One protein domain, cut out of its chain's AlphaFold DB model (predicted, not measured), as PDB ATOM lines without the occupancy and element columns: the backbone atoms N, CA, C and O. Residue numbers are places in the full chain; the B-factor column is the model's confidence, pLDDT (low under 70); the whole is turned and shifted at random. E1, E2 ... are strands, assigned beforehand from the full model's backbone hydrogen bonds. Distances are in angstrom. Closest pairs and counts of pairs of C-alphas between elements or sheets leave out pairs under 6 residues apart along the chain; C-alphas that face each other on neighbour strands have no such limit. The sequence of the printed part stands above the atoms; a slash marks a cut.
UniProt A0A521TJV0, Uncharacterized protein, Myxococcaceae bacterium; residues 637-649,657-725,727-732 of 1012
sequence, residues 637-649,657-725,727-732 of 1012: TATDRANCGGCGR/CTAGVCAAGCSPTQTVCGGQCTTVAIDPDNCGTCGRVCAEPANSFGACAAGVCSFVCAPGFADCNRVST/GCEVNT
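Overview. This is residues 637 to 649, 657 to 725 and 727 to 732 of the 1012 residues of an uncharacterized protein of Myxococcaceae bacterium (UniProt A0A521TJV0). Little regular structure: a loop-rich rod in which hairpin E4 and E5, the smaller hairpin E2 and E3, and lone strand E1 are strung along the long axis. The printed part has 88 residues, with no named helix and five strands, E1 to E5 in chain order, holding 22 residues; its class is all strand, both two-strand sheets antiparallel. It is loose, radius of gyration of the C-alphas 17.5 A, spanning 52 by 24 by 16 A.

Arrangement. E4, residues 700 to 705, and E5, residues 708 to 713, form an antiparallel hairpin at 145 degrees; N 703 and O 710, 2.9 A apart, are within hydrogen-bond range. E2, residues 671 to 673, and E3, residues 676 to 678, form another at 127 degrees, with N 671 and O 678 within range at 2.8 A. E1, residues 661 to 664, is apart from these four and pairs with no named strand.

Along the chain. E1 begins at C-alpha 661 (138.247, 73.007, 103.418). E4 measures 15.4 A and E5 16.6 A, ending at C-alpha 713 (139.148, 72.810, 143.334).

Size, cuts and confidence. Cuts at 650 to 656 and 726 leave C-alpha gaps of 9.9 A and 5.6 A. The link E3 to E4 is long, 21 residues. pLDDT is under 70 at residues 664 to 669 and 675.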
ATOM      1  N   THR A 637     146.605  69.611 108.602       84.12
ATOM      2  CA  THR A 637     146.034  70.174 107.375       84.12
ATOM      3  C   THR A 637     144.509  70.021 107.292       84.12
ATOM      4  O   THR A 637     143.905  70.607 106.396       84.12
ATOM      5  N   ALA A 638     143.855  69.281 108.194       80.25
ATOM      6  CA  ALA A 638     142.398  69.206 108.271       80.25
ATOM      7  C   ALA A 638     141.761  70.350 109.086       80.25
ATOM      8  O   ALA A 638     140.590  70.660 108.837       80.25
ATOM      9  N   THR A 639     142.502  70.982 110.013       79.69
ATOM     10  CA  THR A 639     141.977  72.006 110.950       79.69
ATOM     11  C   THR A 639     142.804  73.298 111.050       79.69
ATOM     12  O   THR A 639     142.289  74.314 111.522       79.69
ATOM     13  N   ASP A 640     144.049  73.330 110.569       81.44
ATOM     14  CA  ASP A 640     144.889  74.531 110.591       81.44
ATOM     15  C   ASP A 640     144.413  75.568 109.561       81.44
ATOM     16  O   ASP A 640     144.559  75.411 108.347       81.44
ATOM     17  N   ARG A 641     143.895  76.692 110.067       82.94
ATOM     18  CA  ARG A 641     143.438  77.856 109.294       82.94
ATOM     19  C   ARG A 641     144.517  78.459 108.372       82.94
ATOM     20  O   ARG A 641     144.153  79.120 107.399       82.94
ATOM     21  N   ALA A 642     145.806  78.268 108.655       84.31
ATOM     22  CA  ALA A 642     146.927  78.741 107.839       84.31
ATOM     23  C   ALA A 642     147.453  77.697 106.828       84.31
ATOM     24  O   ALA A 642     148.192  78.055 105.909       84.31
ATOM     25  N   ASN A 643     147.080  76.423 106.981       85.00
ATOM     26  CA  ASN A 643     147.566  75.293 106.181       85.00
ATOM     27  C   ASN A 643     146.398  74.392 105.726       85.00
ATOM     28  O   ASN A 643     146.502  73.165 105.687       85.00
ATOM     29  N   CYS A 644     145.253  74.995 105.407       83.94
ATOM     30  CA  CYS A 644     143.997  74.273 105.274       83.94
ATOM     31  C   CYS A 644     143.936  73.458 103.980       83.94
ATOM     32  O   CYS A 644     143.927  74.010 102.880       83.94
ATOM     33  N   GLY A 645     143.889  72.133 104.093       83.38
ATOM     34  CA  GLY A 645     143.972  71.189 102.977       83.38
ATOM     35  C   GLY A 645     145.354  71.124 102.317       83.38
ATOM     36  O   GLY A 645     145.479  70.548 101.240       83.38
ATOM     37  N   GLY A 646     146.379  71.736 102.919       86.06
ATOM     38  CA  GLY A 646     147.737  71.777 102.381       86.06
ATOM     39  C   GLY A 646     148.541  72.976 102.887       86.06
ATOM     40  O   GLY A 646     147.995  74.038 103.189       86.06
ATOM     41  N   CYS A 647     149.859  72.809 102.970       84.81
ATOM     42  CA  CYS A 647     150.752  73.812 103.542       84.81
ATOM     43  C   CYS A 647     150.666  75.179 102.834       84.81
ATOM     44  O   CYS A 647     150.654  75.257 101.607       84.81
ATOM     45  N   GLY A 648     150.620  76.260 103.616       83.31
ATOM     46  CA  GLY A 648     150.515  77.645 103.144       83.31
ATOM     47  C   GLY A 648     149.118  78.090 102.686       83.31
ATOM     48  O   GLY A 648     148.950  79.247 102.295       83.31
ATOM     49  N   ARG A 649     148.102  77.217 102.719       86.12
ATOM     50  CA  ARG A 649     146.731  77.543 102.296       86.12
ATOM     51  C   ARG A 649     145.942  78.233 103.417       86.12
ATOM     52  O   ARG A 649     145.182  77.604 104.151       86.12
ATOM     53  N   CYS A 657     139.027  76.301 109.046       76.00
ATOM     54  CA  CYS A 657     139.374  75.063 108.358       76.00
ATOM     55  C   CYS A 657     138.620  73.884 108.976       76.00
ATOM     56  O   CYS A 657     138.721  73.637 110.176       76.00
ATOM     57  N   THR A 658     137.881  73.153 108.148       78.50
ATOM     58  CA  THR A 658     137.148  71.945 108.538       78.50
ATOM     59  C   THR A 658     137.352  70.881 107.469       78.50
ATOM     60  O   THR A 658     137.041  71.125 106.301       78.50
ATOM     61  N   ALA A 659     137.892  69.719 107.849       76.75
ATOM     62  CA  ALA A 659     138.242  68.625 106.935       76.75
ATOM     63  C   ALA A 659     139.106  69.068 105.726       76.75
ATOM     64  O   ALA A 659     138.963  68.554 104.619       76.75
ATOM     65  N   GLY A 660     139.992  70.053 105.921       81.75
ATOM     66  CA  GLY A 660     140.875  70.584 104.871       81.75
ATOM     67  C   GLY A 660     140.210  71.566 103.894       81.75
ATOM     68  O   GLY A 660     140.805  71.961 102.884       81.75
ATOM     69  N   VAL A 661     138.983  72.001 104.190       84.62
ATOM     70  CA  VAL A 661     138.247  73.007 103.418       84.62
ATOM     71  C   VAL A 661     138.011  74.248 104.276       84.62
ATOM     72  O   VAL A 661     137.560  74.153 105.415       84.62
ATOM     73  N   CYS A 662     138.295  75.426 103.717       82.75
ATOM     74  CA  CYS A 662     137.962  76.706 104.334       82.75
ATOM     75  C   CYS A 662     136.448  76.963 104.221       82.75
ATOM     76  O   CYS A 662     135.972  77.426 103.183       82.75
ATOM     77  N   ALA A 663     135.697  76.646 105.274       76.62
ATOM     78  CA  ALA A 663     134.253  76.853 105.366       76.62
ATOM     79  C   ALA A 663     133.923  78.186 106.060       76.62
ATOM     80  O   ALA A 663     134.732  78.718 106.818       76.62
ATOM     81  N   ALA A 664     132.745  78.754 105.789       66.00
ATOM     82  CA  ALA A 664     132.336  80.049 106.336       66.00
ATOM     83  C   ALA A 664     131.601  79.904 107.681       66.00
ATOM     84  O   ALA A 664     130.541  79.288 107.734       66.00
ATOM     85  N   GLY A 665     132.125  80.561 108.722       68.44
ATOM     86  CA  GLY A 665     131.476  80.698 110.028       68.44
ATOM     87  C   GLY A 665     131.569  79.481 110.958       68.44
ATOM     88  O   GLY A 665     131.550  78.328 110.537       68.44
ATOM     89  N   CYS A 666     131.633  79.767 112.258       67.56
ATOM     90  CA  CYS A 666     131.312  78.804 113.311       67.56
ATOM     91  C   CYS A 666     129.788  78.727 113.515       67.56
ATOM     92  O   CYS A 666     129.038  79.531 112.953       67.56
ATOM     93  N   SER A 667     129.318  77.809 114.365       69.06
ATOM     94  CA  SER A 667     127.906  77.787 114.778       69.06
ATOM     95  C   SER A 667     127.503  79.120 115.441       69.06
ATOM     96  O   SER A 667     128.357  79.745 116.069       69.06
ATOM     97  N   PRO A 668     126.222  79.547 115.415       69.94
ATOM     98  CA  PRO A 668     125.784  80.830 115.997       69.94
ATOM     99  C   PRO A 668     126.067  81.029 117.500       69.94
ATOM    100  O   PRO A 668     125.920  82.135 118.011       69.94
ATOM    101  N   THR A 669     126.452  79.969 118.213       66.06
ATOM    102  CA  THR A 669     126.829  79.947 119.636       66.06
ATOM    103  C   THR A 669     128.348  79.952 119.877       66.06
ATOM    104  O   THR A 669     128.785  79.857 121.023       66.06
ATOM    105  N   GLN A 670     129.163  80.042 118.821       75.31
ATOM    106  CA  GLN A 670     130.621  79.914 118.858       75.31
ATOM    107  C   GLN A 670     131.312  81.160 118.291       75.31
ATOM    108  O   GLN A 670     130.864  81.757 117.315       75.31
ATOM    109  N   THR A 671     132.439  81.541 118.887       81.56
ATOM    110  CA  THR A 671     133.282  82.666 118.461       81.56
ATOM    111  C   THR A 671     134.589  82.144 117.864       81.56
ATOM    112  O   THR A 671     135.109  81.115 118.297       81.56
ATOM    113  N   VAL A 672     135.132  82.848 116.866       79.00
ATOM    114  CA  VAL A 672     136.454  82.534 116.304       79.00
ATOM    115  C   VAL A 672     137.534  83.118 117.215       79.00
ATOM    116  O   VAL A 672     137.781  84.323 117.177       79.00
ATOM    117  N   CYS A 673     138.202  82.268 117.989       77.31
ATOM    118  CA  CYS A 673     139.339  82.637 118.833       77.31
ATOM    119  C   CYS A 673     140.597  81.919 118.328       77.31
ATOM    120  O   CYS A 673     140.557  80.734 118.010       77.31
ATOM    121  N   GLY A 674     141.699  82.651 118.127       71.38
ATOM    122  CA  GLY A 674     142.945  82.107 117.553       71.38
ATOM    123  C   GLY A 674     142.855  81.575 116.108       71.38
ATOM    124  O   GLY A 674     143.872  81.208 115.530       71.38
ATOM    125  N   GLY A 675     141.663  81.555 115.501       69.88
ATOM    126  CA  GLY A 675     141.390  80.904 114.216       69.88
ATOM    127  C   GLY A 675     140.593  79.599 114.312       69.88
ATOM    128  O   GLY A 675     140.237  79.054 113.269       69.88
ATOM    129  N   GLN A 676     140.277  79.133 115.526       70.62
ATOM    130  CA  GLN A 676     139.409  77.983 115.796       70.62
ATOM    131  C   GLN A 676     138.042  78.439 116.334       70.62
ATOM    132  O   GLN A 676     137.898  79.550 116.848       70.62
ATOM    133  N   CYS A 677     137.028  77.582 116.211       78.19
ATOM    134  CA  CYS A 677     135.706  77.812 116.791       78.19
ATOM    135  C   CYS A 677     135.689  77.384 118.258       78.19
ATOM    136  O   CYS A 677     135.820  76.193 118.533       78.19
ATOM    137  N   THR A 678     135.455  78.318 119.180       80.94
ATOM    138  CA  THR A 678     135.248  77.995 120.598       80.94
ATOM    139  C   THR A 678     133.945  78.569 121.147       80.94
ATOM    140  O   THR A 678     133.419  79.579 120.674       80.94
ATOM    141  N   THR A 679     133.403  77.904 122.162       87.75
ATOM    142  CA  THR A 679     132.195  78.316 122.871       87.75
ATOM    143  C   THR A 679     132.607  79.143 124.088       87.75
ATOM    144  O   THR A 679     132.727  78.617 125.193       87.75
ATOM    145  N   VAL A 680     132.781  80.456 123.904       87.69
ATOM    146  CA  VAL A 680     133.223  81.415 124.948       87.69
ATOM    147  C   VAL A 680     132.340  81.444 126.208       87.69
ATOM    148  O   VAL A 680     132.702  82.051 127.209       87.69
ATOM    149  N   ALA A 681     131.176  80.791 126.191       86.19
ATOM    150  CA  ALA A 681     130.336  80.601 127.370       86.19
ATOM    151  C   ALA A 681     130.850  79.521 128.350       86.19
ATOM    152  O   ALA A 681     130.405  79.521 129.496       86.19
ATOM    153  N   ILE A 682     131.728  78.606 127.910       87.00
ATOM    154  CA  ILE A 682     132.199  77.434 128.683       87.00
ATOM    155  C   ILE A 682     133.706  77.139 128.557       87.00
ATOM    156  O   ILE A 682     134.212  76.294 129.284       87.00
ATOM    157  N   ASP A 683     134.425  77.811 127.656       87.00
ATOM    158  CA  ASP A 683     135.874  77.649 127.465       87.00
ATOM    159  C   ASP A 683     136.678  78.425 128.538       87.00
ATOM    160  O   ASP A 683     136.559  79.655 128.577       87.00
ATOM    161  N   PRO A 684     137.493  77.766 129.390       86.94
ATOM    162  CA  PRO A 684     138.335  78.435 130.387       86.94
ATOM    163  C   PRO A 684     139.407  79.366 129.805       86.94
ATOM    164  O   PRO A 684     139.753  80.341 130.467       86.94
ATOM    165  N   ASP A 685     139.904  79.115 128.588       89.94
ATOM    166  CA  ASP A 685     140.964  79.908 127.944       89.94
ATOM    167  C   ASP A 685     140.417  81.126 127.171       89.94
ATOM    168  O   ASP A 685     141.144  82.070 126.846       89.94
ATOM    169  N   ASN A 686     139.114  81.122 126.871       88.69
ATOM    170  CA  ASN A 686     138.429  82.153 126.085       88.69
ATOM    171  C   ASN A 686     137.124  82.610 126.759       88.69
ATOM    172  O   ASN A 686     136.112  82.854 126.094       88.69
ATOM    173  N   CYS A 687     137.116  82.704 128.088       88.94
ATOM    174  CA  CYS A 687     135.881  82.847 128.842       88.94
ATOM    175  C   CYS A 687     135.264  84.244 128.695       88.94
ATOM    176  O   CYS A 687     135.825  85.261 129.115       88.94
ATOM    177  N   GLY A 688     134.084  84.315 128.083       88.25
ATOM    178  CA  GLY A 688     133.347  85.540 127.759       88.25
ATOM    179  C   GLY A 688     133.944  86.364 126.610       88.25
ATOM    180  O   GLY A 688     133.225  87.144 125.991       88.25
ATOM    181  N   THR A 689     135.231  86.194 126.298       88.81
ATOM    182  CA  THR A 689     135.915  86.788 125.141       88.81
ATOM    183  C   THR A 689     137.212  86.030 124.838       88.81
ATOM    184  O   THR A 689     137.808  85.422 125.727       88.81
ATOM    185  N   CYS A 690     137.674  86.084 123.589       87.56
ATOM    186  CA  CYS A 690     138.891  85.398 123.157       87.56
ATOM    187  C   CYS A 690     140.130  85.824 123.961       87.56
ATOM    188  O   CYS A 690     140.360  87.016 124.168       87.56
ATOM    189  N   GLY A 691     140.949  84.852 124.369       85.88
ATOM    190  CA  GLY A 691     142.176  85.065 125.142       85.88
ATOM    191  C   GLY A 691     141.966  85.463 126.607       85.88
ATOM    192  O   GLY A 691     142.940  85.789 127.288       85.88
ATOM    193  N   ARG A 692     140.725  85.456 127.115       88.62
ATOM    194  CA  ARG A 692     140.440  85.623 128.545       88.62
ATOM    195  C   ARG A 692     140.534  84.274 129.256       88.62
ATOM    196  O   ARG A 692     139.519  83.640 129.534       88.62
ATOM    197  N   VAL A 693     141.771  83.893 129.562       88.75
ATOM    198  CA  VAL A 693     142.090  82.752 130.426       88.75
ATOM    199  C   VAL A 693     141.593  83.031 131.846       88.75
ATOM    200  O   VAL A 693     141.845  84.105 132.402       88.75
ATOM    201  N   CYS A 694     140.872  82.081 132.433       88.19
ATOM    202  CA  CYS A 694     140.440  82.156 133.823       88.19
ATOM    203  C   CYS A 694     141.608  81.885 134.776       88.19
ATOM    204  O   CYS A 694     142.394  80.964 134.573       88.19
ATOM    205  N   ALA A 695     141.734  82.705 135.822       83.94
ATOM    206  CA  ALA A 695     142.826  82.582 136.780       83.94
ATOM    207  C   ALA A 695     142.712  81.291 137.604       83.94
ATOM    208  O   ALA A 695     141.627  80.956 138.077       83.94
ATOM    209  N   GLU A 696     143.848  80.630 137.829       83.75
ATOM    210  CA  GLU A 696     143.969  79.443 138.679       83.75
ATOM    211  C   GLU A 696     144.608  79.834 140.027       83.75
ATOM    212  O   GLU A 696     145.839  79.858 140.146       83.75
ATOM    213  N   PRO A 697     143.820  80.215 141.056       82.00
ATOM    214  CA  PRO A 697     144.334  80.357 142.416       82.00
ATOM    215  C   PRO A 697     144.734  78.987 142.999       82.00
ATOM    216  O   PRO A 697     144.481  77.935 142.402       82.00
ATOM    217  N   ALA A 698     145.396  78.981 144.160       85.00
ATOM    218  CA  ALA A 698     146.103  77.801 144.659       85.00
ATOM    219  C   ALA A 698     145.207  76.549 144.768       85.00
ATOM    220  O   ALA A 698     144.087  76.602 145.273       85.00
ATOM    221  N   ASN A 699     145.738  75.411 144.306       86.69
ATOM    222  CA  ASN A 699     145.081  74.097 144.293       86.69
ATOM    223  C   ASN A 699     143.709  74.066 143.579       86.69
ATOM    224  O   ASN A 699     142.828  73.291 143.956       86.69
ATOM    225  N   SER A 700     143.522  74.888 142.546       89.00
ATOM    226  CA  SER A 700     142.304  74.927 141.729       89.00
ATOM    227  C   SER A 700     142.612  74.871 140.231       89.00
ATOM    228  O   SER A 700     143.753  75.074 139.826       89.00
ATOM    229  N   PHE A 701     141.582  74.599 139.430       87.94
ATOM    230  CA  PHE A 701     141.587  74.723 137.976       87.94
ATOM    231  C   PHE A 701     140.647  75.847 137.536       87.94
ATOM    232  O   PHE A 701     139.565  76.021 138.111       87.94
ATOM    233  N   GLY A 702     141.025  76.572 136.488       85.88
ATOM    234  CA  GLY A 702     140.208  77.615 135.875       85.88
ATOM    235  C   GLY A 702     138.941  77.034 135.241       85.88
ATOM    236  O   GLY A 702     138.978  76.015 134.554       85.88
ATOM    237  N   ALA A 703     137.799  77.685 135.458       87.62
ATOM    238  CA  ALA A 703     136.509  77.248 134.930       87.62
ATOM    239  C   ALA A 703     135.738  78.420 134.312       87.62
ATOM    240  O   ALA A 703     135.839  79.557 134.768       87.62
ATOM    241  N   CYS A 704     134.927  78.139 133.293       87.12
ATOM    242  CA  CYS A 704     134.060  79.129 132.664       87.12
ATOM    243  C   CYS A 704     132.601  78.672 132.689       87.12
ATOM    244  O   CYS A 704     132.282  77.558 132.274       87.12
ATOM    245  N   ALA A 705     131.704  79.548 133.144       88.75
ATOM    246  CA  ALA A 705     130.265  79.315 133.133       88.75
ATOM    247  C   ALA A 705     129.529  80.578 132.668       88.75
ATOM    248  O   ALA A 705     129.682  81.654 133.243       88.75
ATOM    249  N   ALA A 706     128.740  80.456 131.597       87.25
ATOM    250  CA  ALA A 706     128.044  81.567 130.937       87.25
ATOM    251  C   ALA A 706     128.950  82.771 130.571       87.25
ATOM    252  O   ALA A 706     128.491  83.910 130.526       87.25
ATOM    253  N   GLY A 707     130.243  82.533 130.309       87.06
ATOM    254  CA  GLY A 707     131.235  83.578 130.006       87.06
ATOM    255  C   GLY A 707     131.807  84.305 131.234       87.06
ATOM    256  O   GLY A 707     132.593  85.251 131.104       87.06
ATOM    257  N   VAL A 708     131.445  83.864 132.439       89.81
ATOM    258  CA  VAL A 708     132.029  84.316 133.705       89.81
ATOM    259  C   VAL A 708     133.072  83.296 134.157       89.81
ATOM    260  O   VAL A 708     132.794  82.100 134.204       89.81
ATOM    261  N   CYS A 709     134.273  83.777 134.488       87.44
ATOM    262  CA  CYS A 709     135.306  82.936 135.083       87.44
ATOM    263  C   CYS A 709     134.968  82.602 136.534       87.44
ATOM    264  O   CYS A 709     134.617  83.484 137.319       87.44
ATOM    265  N   SER A 710     135.175  81.344 136.882       85.31
ATOM    266  CA  SER A 710     135.245  80.814 138.237       85.31
ATOM    267  C   SER A 710     136.466  79.890 138.335       85.31
ATOM    268  O   SER A 710     137.265  79.798 137.402       85.31
ATOM    269  N   PHE A 711     136.598  79.172 139.443       86.38
ATOM    270  CA  PHE A 711     137.506  78.034 139.559       86.38
ATOM    271  C   PHE A 711     136.746  76.816 140.090       86.38
ATOM    272  O   PHE A 711     135.634  76.942 140.610       86.38
ATOM    273  N   VAL A 712     137.345  75.637 139.959       87.56
ATOM    274  CA  VAL A 712     136.944  74.411 140.659       87.56
ATOM    275  C   VAL A 712     138.165  73.822 141.353       87.56
ATOM    276  O   VAL A 712     139.258  73.828 140.797       87.56
ATOM    277  N   CYS A 713     138.011  73.335 142.582       89.50
ATOM    278  CA  CYS A 713     139.148  72.810 143.334       89.50
ATOM    279  C   CYS A 713     139.722  71.535 142.711       89.50
ATOM    280  O   CYS A 713     138.988  70.687 142.196       89.50
ATOM    281  N   ALA A 714     141.042  71.378 142.806       89.25
ATOM    282  CA  ALA A 714     141.712  70.141 142.442       89.25
ATOM    283  C   ALA A 714     141.218  68.980 143.339       89.25
ATOM    284  O   ALA A 714     140.890  69.209 144.507       89.25
ATOM    285  N   PRO A 715     141.169  67.728 142.840       87.62
ATOM    286  CA  PRO A 715     140.672  66.582 143.599       87.62
ATOM    287  C   PRO A 715     141.290  66.447 144.999       87.62
ATOM    288  O   PRO A 715     142.489  66.216 145.158       87.62
ATOM    289  N   GLY A 716     140.445  66.567 146.027       86.31
ATOM    290  CA  GLY A 716     140.865  66.505 147.428       86.31
ATOM    291  C   GLY A 716     141.283  67.836 148.056       86.31
ATOM    292  O   GLY A 716     141.799  67.826 149.170       86.31
ATOM    293  N   PHE A 717     141.058  68.961 147.379       91.38
ATOM    294  CA  PHE A 717     141.122  70.302 147.958       91.38
ATOM    295  C   PHE A 717     139.732  70.943 147.988       91.38
ATOM    296  O   PHE A 717     138.845  70.562 147.222       91.38
ATOM    297  N   ALA A 718     139.539  71.914 148.876       89.50
ATOM    298  CA  ALA A 718     138.320  72.707 148.960       89.50
ATOM    299  C   ALA A 718     138.631  74.154 149.370       89.50
ATOM    300  O   ALA A 718     139.572  74.384 150.127       89.50
ATOM    301  N   ASP A 719     137.818  75.082 148.863       89.50
ATOM    302  CA  ASP A 719     137.667  76.454 149.359       89.50
ATOM    303  C   ASP A 719     136.785  76.402 150.619       89.50
ATOM    304  O   ASP A 719     135.579  76.126 150.537       89.50
ATOM    305  N   CYS A 720     137.396  76.582 151.791       89.50
ATOM    306  CA  CYS A 720     136.711  76.459 153.079       89.50
ATOM    307  C   CYS A 720     136.443  77.804 153.765       89.50
ATOM    308  O   CYS A 720     135.487  77.906 154.543       89.50
ATOM    309  N   ASN A 721     137.228  78.836 153.461       86.88
ATOM    310  CA  ASN A 721     137.033  80.209 153.924       86.88
ATOM    311  C   ASN A 721     136.030  81.012 153.053       86.88
ATOM    312  O   ASN A 721     135.494  82.018 153.524       86.88
ATOM    313  N   ARG A 722     135.714  80.535 151.836       83.44
ATOM    314  CA  ARG A 722     134.896  81.176 150.784       83.44
ATOM    315  C   ARG A 722     135.494  82.462 150.217       83.44
ATOM    316  O   ARG A 722     134.762  83.383 149.840       83.44
ATOM    317  N   VAL A 723     136.819  82.535 150.162       82.88
ATOM    318  CA  VAL A 723     137.585  83.680 149.670       82.88
ATOM    319  C   VAL A 723     138.155  83.332 148.297       82.88
ATOM    320  O   VAL A 723     139.169  82.662 148.138       82.88
ATOM    321  N   SER A 724     137.520  83.856 147.250       74.25
ATOM    322  CA  SER A 724     137.842  83.531 145.853       74.25
ATOM    323  C   SER A 724     139.209  84.029 145.343       74.25
ATOM    324  O   SER A 724     139.454  84.008 144.136       74.25
ATOM    325  N   THR A 725     140.092  84.501 146.231       77.94
ATOM    326  CA  THR A 725     141.401  85.087 145.898       77.94
ATOM    327  C   THR A 725     142.608  84.300 146.407       77.94
ATOM    328  O   THR A 725     143.687  84.492 145.853       77.94
ATOM    329  N   GLY A 727     142.081  80.684 147.042       86.06
ATOM    330  CA  GLY A 727     141.785  79.506 146.215       86.06
ATOM    331  C   GLY A 727     141.172  78.355 146.998       86.06
ATOM    332  O   GLY A 727     140.165  78.533 147.670       86.06
ATOM    333  N   CYS A 728     141.750  77.162 146.872       90.56
ATOM    334  CA  CYS A 728     141.319  75.971 147.600       90.56
ATOM    335  C   CYS A 728     142.381  75.635 148.650       90.56
ATOM    336  O   CYS A 728     143.330  74.882 148.407       90.56
ATOM    337  N   GLU A 729     142.270  76.282 149.806       90.06
ATOM    338  CA  GLU A 729     143.325  76.389 150.808       90.06
ATOM    339  C   GLU A 729     143.469  75.134 151.683       90.06
ATOM    340  O   GLU A 729     144.531  74.903 152.267       90.06
ATOM    341  N   VAL A 730     142.436  74.284 151.738       91.44
ATOM    342  CA  VAL A 730     142.406  73.086 152.588       91.44
ATOM    343  C   VAL A 730     142.486  71.798 151.772       91.44
ATOM    344  O   VAL A 730     141.609  71.500 150.964       91.44
ATOM    345  N   ASN A 731     143.491  70.963 152.059       91.56
ATOM    346  CA  ASN A 731     143.548  69.578 151.583       91.56
ATOM    347  C   ASN A 731     142.615  68.698 152.433       91.56
ATOM    348  O   ASN A 731     142.958  68.319 153.559       91.56
ATOM    349  N   THR A 732     141.449  68.346 151.899       92.81
ATOM    350  CA  THR A 732     140.436  67.544 152.596       92.81
ATOM    351  C   THR A 732     140.796  66.061 152.696       92.81
ATOM    352  O   THR A 732     140.131  65.329 153.427       92.81
TER     353      THR A 732